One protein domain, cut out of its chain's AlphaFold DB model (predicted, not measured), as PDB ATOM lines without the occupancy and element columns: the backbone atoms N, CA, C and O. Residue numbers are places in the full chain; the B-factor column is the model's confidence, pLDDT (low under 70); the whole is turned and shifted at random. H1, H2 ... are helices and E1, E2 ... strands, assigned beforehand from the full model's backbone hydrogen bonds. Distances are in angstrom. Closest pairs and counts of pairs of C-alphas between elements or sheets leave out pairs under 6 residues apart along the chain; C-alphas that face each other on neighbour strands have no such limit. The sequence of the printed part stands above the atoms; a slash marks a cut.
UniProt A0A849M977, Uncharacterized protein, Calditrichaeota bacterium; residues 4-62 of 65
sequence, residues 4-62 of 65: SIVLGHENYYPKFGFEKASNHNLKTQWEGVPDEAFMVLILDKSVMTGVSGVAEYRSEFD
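What this domain is: This is residues 4 to 62 of the 65 residues of an uncharacterized protein of Calditrichaeota bacterium (UniProt A0A849M977). Two small strand pairs lie one beyond the other: the antiparallel pair E1 and E3 in the middle of the domain, and the parallel pair E2 and E4 on one side of it, with the short helix H2 between E3 and E2. H1 lies on the other side of E1 and E3, H3 sits out at a corner, and loops make much of the body, those around Gly 32 and Ser 46 reaching opposite ends of the longest axis. The printed part has 59 residues with three named helices and four named strands, in the order E1, H1, H2, E2, E3, E4, H3. The class is mixed, helices and strands, with 27 residues, under half, in named elements. The whole is compact, with a radius of gyration of the C-alphas of 11.3 A and spans of 30 by 24 by 18 A.

Where its parts are: E3, the longest strand, is residues 38 to 42, 13.5 A from first to last C-alpha. E1 is residues 4 to 7, 10.5 A long, and begins at C-alpha 4 at (24.851, 16.348, 251.345). E2 is residues 26 to 28, 7.1 A long, from C-alpha 26 at (31.215, 25.732, 255.114), and E4 is residues 53 to 55, 6.6 A long. The helices have four residues each: H1 is 13 to 16, H2 is 21 to 24, and H3 is 59 to 62, ending at C-alpha 62 at (25.414, 16.412, 269.824).

How they stand to each other: E1 and E3 are antiparallel at 167 degrees. C-alphas 5 and 40 face each other at 4.4 A, and N 6 and O 39 are within hydrogen-bond range at 2.9 A. Residues 19 to 20 pair antiparallel with residues 39 to 40 of E3. The closest C-alphas of H2 and E3, Ala 21 and Met 39, are 4.7 A apart. Those of H1 and E3, Tyr 13 and Met 39, are 7.7 A apart, and those of E2 and E3, Thr 28 and Phe 38, 7.1 A. E2 and E4 are parallel at 46 degrees, with N 27 and O 53 within hydrogen-bond range at 2.8 A. E1 and E4 are only just apart, 8.1 A at the closest. H3 is apart from E1, E2 and E3. The three helices are too short for any O i to N i+4 pair; in each, the one O i to N i+3 pair is within range.

The domain as a whole: The C-alphas farthest apart, of Gly 32 and Ser 46, are 30.6 A from each other. The printed part has no cut. No link is long; E2 to E3 and E3 to E4 are short links, of 9 and 10 residues. Mean pLDDT of the printed part is 95.4, and no printed residue is under 70.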
ATOM      1  N   SER A   4      24.719  17.258 250.210       95.88
ATOM      2  CA  SER A   4      24.851  16.348 251.345       95.88
ATOM      3  C   SER A   4      26.114  16.698 252.121       95.88
ATOM      4  O   SER A   4      27.140  16.956 251.498       95.88
ATOM      5  N   ILE A   5      26.042  16.727 253.453       96.75
ATOM      6  CA  ILE A   5      27.188  16.987 254.333       96.75
ATOM      7  C   ILE A   5      27.350  15.806 255.282       96.75
ATOM      8  O   ILE A   5      26.370  15.325 255.856       96.75
ATOM      9  N   VAL A   6      28.588  15.352 255.457       96.88
ATOM     10  CA  VAL A   6      28.939  14.225 256.323       96.88
ATOM     11  C   VAL A   6      30.144  14.556 257.194       96.88
ATOM     12  O   VAL A   6      31.023  15.324 256.802       96.88
ATOM     13  N   LEU A   7      30.194  13.908 258.356       96.81
ATOM     14  CA  LEU A   7      31.408  13.731 259.138       96.81
ATOM     15  C   LEU A   7      31.882  12.293 258.987       96.81
ATOM     16  O   LEU A   7      31.108  11.353 259.177       96.81
ATOM     17  N   GLY A   8      33.144  12.101 258.630       94.00
ATOM     18  CA  GLY A   8      33.683  10.760 258.516       94.00
ATOM     19  C   GLY A   8      35.114  10.695 258.028       94.00
ATOM     20  O   GLY A   8      35.840  11.677 258.010       94.00
ATOM     21  N   HIS A   9      35.538   9.488 257.665       93.00
ATOM     22  CA  HIS A   9      36.941   9.221 257.391       93.00
ATOM     23  C   HIS A   9      37.429   9.920 256.112       93.00
ATOM     24  O   HIS A   9      36.833   9.739 255.043       93.00
ATOM     25  N   GLU A  10      38.574  10.605 256.210       93.19
ATOM     26  CA  GLU A  10      39.197  11.405 255.141       93.19
ATOM     27  C   GLU A  10      39.346  10.657 253.807       93.19
ATOM     28  O   GLU A  10      39.202  11.233 252.741       93.19
ATOM     29  N   ASN A  11      39.570   9.343 253.854       95.19
ATOM     30  CA  ASN A  11      39.800   8.519 252.663       95.19
ATOM     31  C   ASN A  11      38.568   7.729 252.179       95.19
ATOM     32  O   ASN A  11      38.656   7.020 251.174       95.19
ATOM     33  N   TYR A  12      37.434   7.773 252.888       97.12
ATOM     34  CA  TYR A  12      36.248   6.992 252.512       97.12
ATOM     35  C   TYR A  12      35.323   7.777 251.582       97.12
ATOM     36  O   TYR A  12      35.060   7.338 250.463       97.12
ATOM     37  N   TYR A  13      34.864   8.948 252.023       97.06
ATOM     38  CA  TYR A  13      33.860   9.738 251.310       97.06
ATOM     39  C   TYR A  13      34.339  10.396 250.003       97.06
ATOM     40  O   TYR A  13      33.523  10.470 249.076       97.06
ATOM     41  N   PRO A  14      35.628  10.761 249.815       97.31
ATOM     42  CA  PRO A  14      36.080  11.302 248.532       97.31
ATOM     43  C   PRO A  14      35.904  10.337 247.357       97.31
ATOM     44  O   PRO A  14      35.760  10.770 246.217       97.31
ATOM     45  N   LYS A  15      35.814   9.023 247.621       97.75
ATOM     46  CA  LYS A  15      35.509   8.002 246.602       97.75
ATOM     47  C   LYS A  15      34.150   8.210 245.923       97.75
ATOM     48  O   LYS A  15      33.928   7.668 244.845       97.75
ATOM     49  N   PHE A  16      33.256   8.982 246.542       96.69
ATOM     50  CA  PHE A  16      31.915   9.290 246.042       96.69
ATOM     51  C   PHE A  16      31.769  10.752 245.586       96.69
ATOM     52  O   PHE A  16      30.652  11.222 245.394       96.69
ATOM     53  N   GLY A  17      32.883  11.476 245.417       96.25
ATOM     54  CA  GLY A  17      32.882  12.871 244.966       96.25
ATOM     55  C   GLY A  17      32.648  13.902 246.072       96.25
ATOM     56  O   GLY A  17      32.393  15.062 245.764       96.25
ATOM     57  N   PHE A  18      32.723  13.497 247.342       97.88
ATOM     58  CA  PHE A  18      32.745  14.448 248.449       97.88
ATOM     59  C   PHE A  18      34.076  15.204 248.480       97.88
ATOM     60  O   PHE A  18      35.146  14.628 248.274       97.88
ATOM     61  N   GLU A  19      34.000  16.488 248.796       97.06
ATOM     62  CA  GLU A  19      35.143  17.373 248.995       97.06
ATOM     63  C   GLU A  19      35.115  17.928 250.418       97.06
ATOM     64  O   GLU A  19      34.065  17.939 251.063       97.06
ATOM     65  N   LYS A  20      36.245  18.444 250.910       97.88
ATOM     66  CA  LYS A  20      36.259  19.166 252.188       97.88
ATOM     67  C   LYS A  20      35.290  20.341 252.128       97.88
ATOM     68  O   LYS A  20      35.315  21.130 251.181       97.88
ATOM     69  N   ALA A  21      34.448  20.477 253.142       97.62
ATOM     70  CA  ALA A  21      33.426  21.517 253.172       97.62
ATOM     71  C   ALA A  21      34.028  22.932 253.298       97.62
ATOM     72  O   ALA A  21      33.450  23.899 252.796       97.62
ATOM     73  N   SER A  22      35.233  23.051 253.863       97.38
ATOM     74  CA  SER A  22      35.991  24.305 253.935       97.38
ATOM     75  C   SER A  22      36.341  24.898 252.570       97.38
ATOM     76  O   SER A  22      36.359  26.122 252.442       97.38
ATOM     77  N   ASN A  23      36.495  24.073 251.525       96.44
ATOM     78  CA  ASN A  23      36.661  24.544 250.140       96.44
ATOM     79  C   ASN A  23      35.468  25.394 249.666       96.44
ATOM     80  O   ASN A  23      35.600  26.193 248.740       96.44
ATOM     81  N   HIS A  24      34.311  25.225 250.311       95.38
ATOM     82  CA  HIS A  24      33.050  25.898 250.006       95.38
ATOM     83  C   HIS A  24      32.655  26.913 251.092       95.38
ATOM     84  O   HIS A  24      31.508  27.342 251.144       95.38
ATOM     85  N   ASN A  25      33.590  27.316 251.964       96.31
ATOM     86  CA  ASN A  25      33.348  28.212 253.106       96.31
ATOM     87  C   ASN A  25      32.256  27.709 254.070       96.31
ATOM     88  O   ASN A  25      31.560  28.505 254.711       96.31
ATOM     89  N   LEU A  26      32.105  26.388 254.168       96.88
ATOM     90  CA  LEU A  26      31.215  25.732 255.114       96.88
ATOM     91  C   LEU A  26      32.021  25.211 256.303       96.88
ATOM     92  O   LEU A  26      33.130  24.700 256.146       96.88
ATOM     93  N   LYS A  27      31.447  25.331 257.496       97.62
ATOM     94  CA  LYS A  27      32.020  24.866 258.761       97.62
ATOM     95  C   LYS A  27      31.033  23.964 259.484       97.62
ATOM     96  O   LYS A  27      29.829  24.065 259.269       97.62
ATOM     97  N   THR A  28      31.549  23.101 260.342       96.88
ATOM     98  CA  THR A  28      30.737  22.322 261.280       96.88
ATOM     99  C   THR A  28      30.417  23.154 262.528       96.88
ATOM    100  O   THR A  28      31.149  24.099 262.835       96.88
ATOM    101  N   GLN A  29      29.329  22.826 263.232       97.12
ATOM    102  CA  GLN A  29      28.965  23.451 264.512       97.12
ATOM    103  C   GLN A  29      29.866  23.034 265.684       97.12
ATOM    104  O   GLN A  29      29.887  23.717 266.704       97.12
ATOM    105  N   TRP A  30      30.594  21.919 265.551       96.62
ATOM    106  CA  TRP A  30      31.412  21.347 266.623       96.62
ATOM    107  C   TRP A  30      32.881  21.766 266.504       96.62
ATOM    108  O   TRP A  30      33.459  21.772 265.415       96.62
ATOM    109  N   GLU A  31      33.505  22.091 267.635       94.94
ATOM    110  CA  GLU A  31      34.932  22.416 267.706       94.94
ATOM    111  C   GLU A  31      35.815  21.158 267.646       94.94
ATOM    112  O   GLU A  31      35.376  20.049 267.933       94.94
ATOM    113  N   GLY A  32      37.088  21.319 267.268       94.38
ATOM    114  CA  GLY A  32      38.077  20.231 267.287       94.38
ATOM    115  C   GLY A  32      37.933  19.179 266.179       94.38
ATOM    116  O   GLY A  32      38.790  18.305 266.064       94.38
ATOM    117  N   VAL A  33      36.904  19.278 265.335       96.12
ATOM    118  CA  VAL A  33      36.732  18.413 264.164       96.12
ATOM    119  C   VAL A  33      37.829  18.700 263.128       96.12
ATOM    120  O   VAL A  33      37.958  19.849 262.692       96.12
ATOM    121  N   PRO A  34      38.598  17.687 262.687       97.12
ATOM    122  CA  PRO A  34      39.575  17.862 261.620       97.12
ATOM    123  C   PRO A  34      38.912  18.264 260.298       97.12
ATOM    124  O   PRO A  34      37.851  17.754 259.937       97.12
ATOM    125  N   ASP A  35      39.555  19.153 259.543       97.25
ATOM    126  CA  ASP A  35      39.020  19.701 258.289       97.25
ATOM    127  C   ASP A  35      38.740  18.607 257.244       97.25
ATOM    128  O   ASP A  35      37.714  18.594 256.569       97.25
ATOM    129  N   GLU A  36      39.636  17.628 257.156       97.44
ATOM    130  CA  GLU A  36      39.523  16.446 256.308       97.44
ATOM    131  C   GLU A  36      38.392  15.491 256.700       97.44
ATOM    132  O   GLU A  36      38.033  14.640 255.892       97.44
ATOM    133  N   ALA A  37      37.818  15.616 257.899       97.56
ATOM    134  CA  ALA A  37      36.702  14.783 258.329       97.56
ATOM    135  C   ALA A  37      35.336  15.375 257.949       97.56
ATOM    136  O   ALA A  37      34.350  14.640 257.890       97.56
ATOM    137  N   PHE A  38      35.263  16.683 257.684       98.19
ATOM    138  CA  PHE A  38      34.020  17.397 257.402       98.19
ATOM    139  C   PHE A  38      33.865  17.677 255.906       98.19
ATOM    140  O   PHE A  38      34.566  18.506 255.320       98.19
ATOM    141  N   MET A  39      32.933  16.972 255.266       98.19
ATOM    142  CA  MET A  39      32.844  16.931 253.810       98.19
ATOM    143  C   MET A  39      31.461  17.266 253.269       98.19
ATOM    144  O   MET A  39      30.445  17.006 253.908       98.19
ATOM    145  N   VAL A  40      31.430  17.775 252.038       97.44
ATOM    146  CA  VAL A  40      30.217  18.121 251.296       97.44
ATOM    147  C   VAL A  40      30.235  17.524 249.890       97.44
ATOM    148  O   VAL A  40      31.261  17.496 249.214       97.44
ATOM    149  N   LEU A  41      29.066  17.084 249.431       96.88
ATOM    150  CA  LEU A  41      28.766  16.789 248.035       96.88
ATOM    151  C   LEU A  41      27.695  17.770 247.555       96.88
ATOM    152  O   LEU A  41      26.545  17.711 247.995       96.88
ATOM    153  N   ILE A  42      28.064  18.672 246.646       95.19
ATOM    154  CA  ILE A  42      27.130  19.617 246.024       95.19
ATOM    155  C   ILE A  42      26.495  18.946 244.805       95.19
ATOM    156  O   ILE A  42      27.171  18.690 243.811       95.19
ATOM    157  N   LEU A  43      25.190  18.681 244.874       93.94
ATOM    158  CA  LEU A  43      24.436  18.054 243.783       93.94
ATOM    159  C   LEU A  43      23.915  19.097 242.784       93.94
ATOM    160  O   LEU A  43      23.775  18.807 241.600       93.94
ATOM    161  N   ASP A  44      23.666  20.320 243.253       92.81
ATOM    162  CA  ASP A  44      23.284  21.462 242.426       92.81
ATOM    163  C   ASP A  44      24.110  22.689 242.825       92.81
ATOM    164  O   ASP A  44      23.958  23.251 243.910       92.81
ATOM    165  N   LYS A  45      25.011  23.117 241.939       89.06
ATOM    166  CA  LYS A  45      25.880  24.275 242.191       89.06
ATOM    167  C   LYS A  45      25.111  25.598 242.187       89.06
ATOM    168  O   LYS A  45      25.545  26.547 242.839       89.06
ATOM    169  N   SER A  46      23.978  25.674 241.487       91.75
ATOM    170  CA  SER A  46      23.213  26.919 241.376       91.75
ATOM    171  C   SER A  46      22.658  27.357 242.733       91.75
ATOM    172  O   SER A  46      22.768  28.526 243.092       91.75
ATOM    173  N   VAL A  47      22.182  26.407 243.545       85.94
ATOM    174  CA  VAL A  47      21.628  26.688 244.881       85.94
ATOM    175  C   VAL A  47      22.694  26.934 245.948       85.94
ATOM    176  O   VAL A  47      22.363  27.429 247.019       85.94
ATOM    177  N   MET A  48      23.956  26.594 245.670       89.81
ATOM    178  CA  MET A  48      25.094  26.826 246.571       89.81
ATOM    179  C   MET A  48      25.881  28.094 246.226       89.81
ATOM    180  O   MET A  48      26.833  28.446 246.920       89.81
ATOM    181  N   THR A  49      25.491  28.812 245.170       90.38
ATOM    182  CA  THR A  49      26.165  30.052 244.776       90.38
ATOM    183  C   THR A  49      25.967  31.119 245.853       90.38
ATOM    184  O   THR A  49      24.843  31.522 246.137       90.38
ATOM    185  N   GLY A  50      27.067  31.577 246.455       90.25
ATOM    186  CA  GLY A  50      27.050  32.580 247.526       90.25
ATOM    187  C   GLY A  50      26.652  32.044 248.907       90.25
ATOM    188  O   GLY A  50      26.549  32.830 249.845       90.25
ATOM    189  N   VAL A  51      26.447  30.731 249.052       92.06
ATOM    190  CA  VAL A  51      26.174  30.099 250.349       92.06
ATOM    191  C   VAL A  51      27.488  29.873 251.093       92.06
ATOM    192  O   VAL A  51      28.447  29.346 250.539       92.06
ATOM    193  N   SER A  52      27.520  30.262 252.363       95.50
ATOM    194  CA  SER A  52      28.629  30.034 253.294       95.50
ATOM    195  C   SER A  52      28.083  30.036 254.719       95.50
ATOM    196  O   SER A  52      27.021  30.618 254.951       95.50
ATOM    197  N   GLY A  53      28.793  29.436 255.675       96.25
ATOM    198  CA  GLY A  53      28.392  29.483 257.081       96.25
ATOM    199  C   GLY A  53      28.609  28.175 257.828       96.25
ATOM    200  O   GLY A  53      29.473  27.376 257.472       96.25
ATOM    201  N   VAL A  54      27.832  27.986 258.890       97.50
ATOM    202  CA  VAL A  54      27.878  26.799 259.747       97.50
ATOM    203  C   VAL A  54      26.751  25.854 259.340       97.50
ATOM    204  O   VAL A  54      25.599  26.268 259.227       97.50
ATOM    205  N   ALA A  55      27.087  24.593 259.083       95.81
ATOM    206  CA  ALA A  55      26.106  23.535 258.926       95.81
ATOM    207  C   ALA A  55      25.653  23.088 260.315       95.81
ATOM    208  O   ALA A  55      26.450  22.520 261.058       95.81
ATOM    209  N   GLU A  56      24.389  23.360 260.636       96.12
ATOM    210  CA  GLU A  56      23.757  22.926 261.878       96.12
ATOM    211  C   GLU A  56      22.989  21.613 261.661       96.12
ATOM    212  O   GLU A  56      22.030  21.531 260.887       96.12
ATOM    213  N   TYR A  57      23.439  20.567 262.338       95.06
ATOM    214  CA  TYR A  57      22.774  19.286 262.482       95.06
ATOM    215  C   TYR A  57      21.708  19.371 263.573       95.06
ATOM    216  O   TYR A  57      21.736  20.244 264.439       95.06
ATOM    217  N   ARG A  58      20.761  18.431 263.543       95.56
ATOM    218  CA  ARG A  58      19.787  18.305 264.632       95.56
ATOM    219  C   ARG A  58      20.492  17.943 265.942       95.56
ATOM    220  O   ARG A  58      21.490  17.226 265.912       95.56
ATOM    221  N   SER A  59      19.939  18.396 267.065       95.94
ATOM    222  CA  SER A  59      20.558  18.276 268.392       95.94
ATOM    223  C   SER A  59      20.817  16.837 268.835       95.94
ATOM    224  O   SER A  59      21.701  16.595 269.643       95.94
ATOM    225  N   GLU A  60      20.096  15.848 268.298       95.81
ATOM    226  CA  GLU A  60      20.358  14.432 268.593       95.81
ATOM    227  C   GLU A  60      21.768  13.982 268.167       95.81
ATOM    228  O   GLU A  60      22.249  12.955 268.637       95.81
ATOM    229  N   PHE A  61      22.445  14.732 267.289       94.00
ATOM    230  CA  PHE A  61      23.830  14.454 266.905       94.00
ATOM    231  C   PHE A  61      24.861  14.985 267.907       94.00
ATOM    232  O   PHE A  61      26.001  14.536 267.859       94.00
ATOM    233  N   ASP A  62      24.481  15.874 268.828       92.31
ATOM    234  CA  ASP A  62      25.414  16.412 269.824       92.31
ATOM    235  C   ASP A  62      25.888  15.328 270.807       92.31
ATOM    236  O   ASP A  62      26.989  15.415 271.334       92.31
TER     237      ASP A  62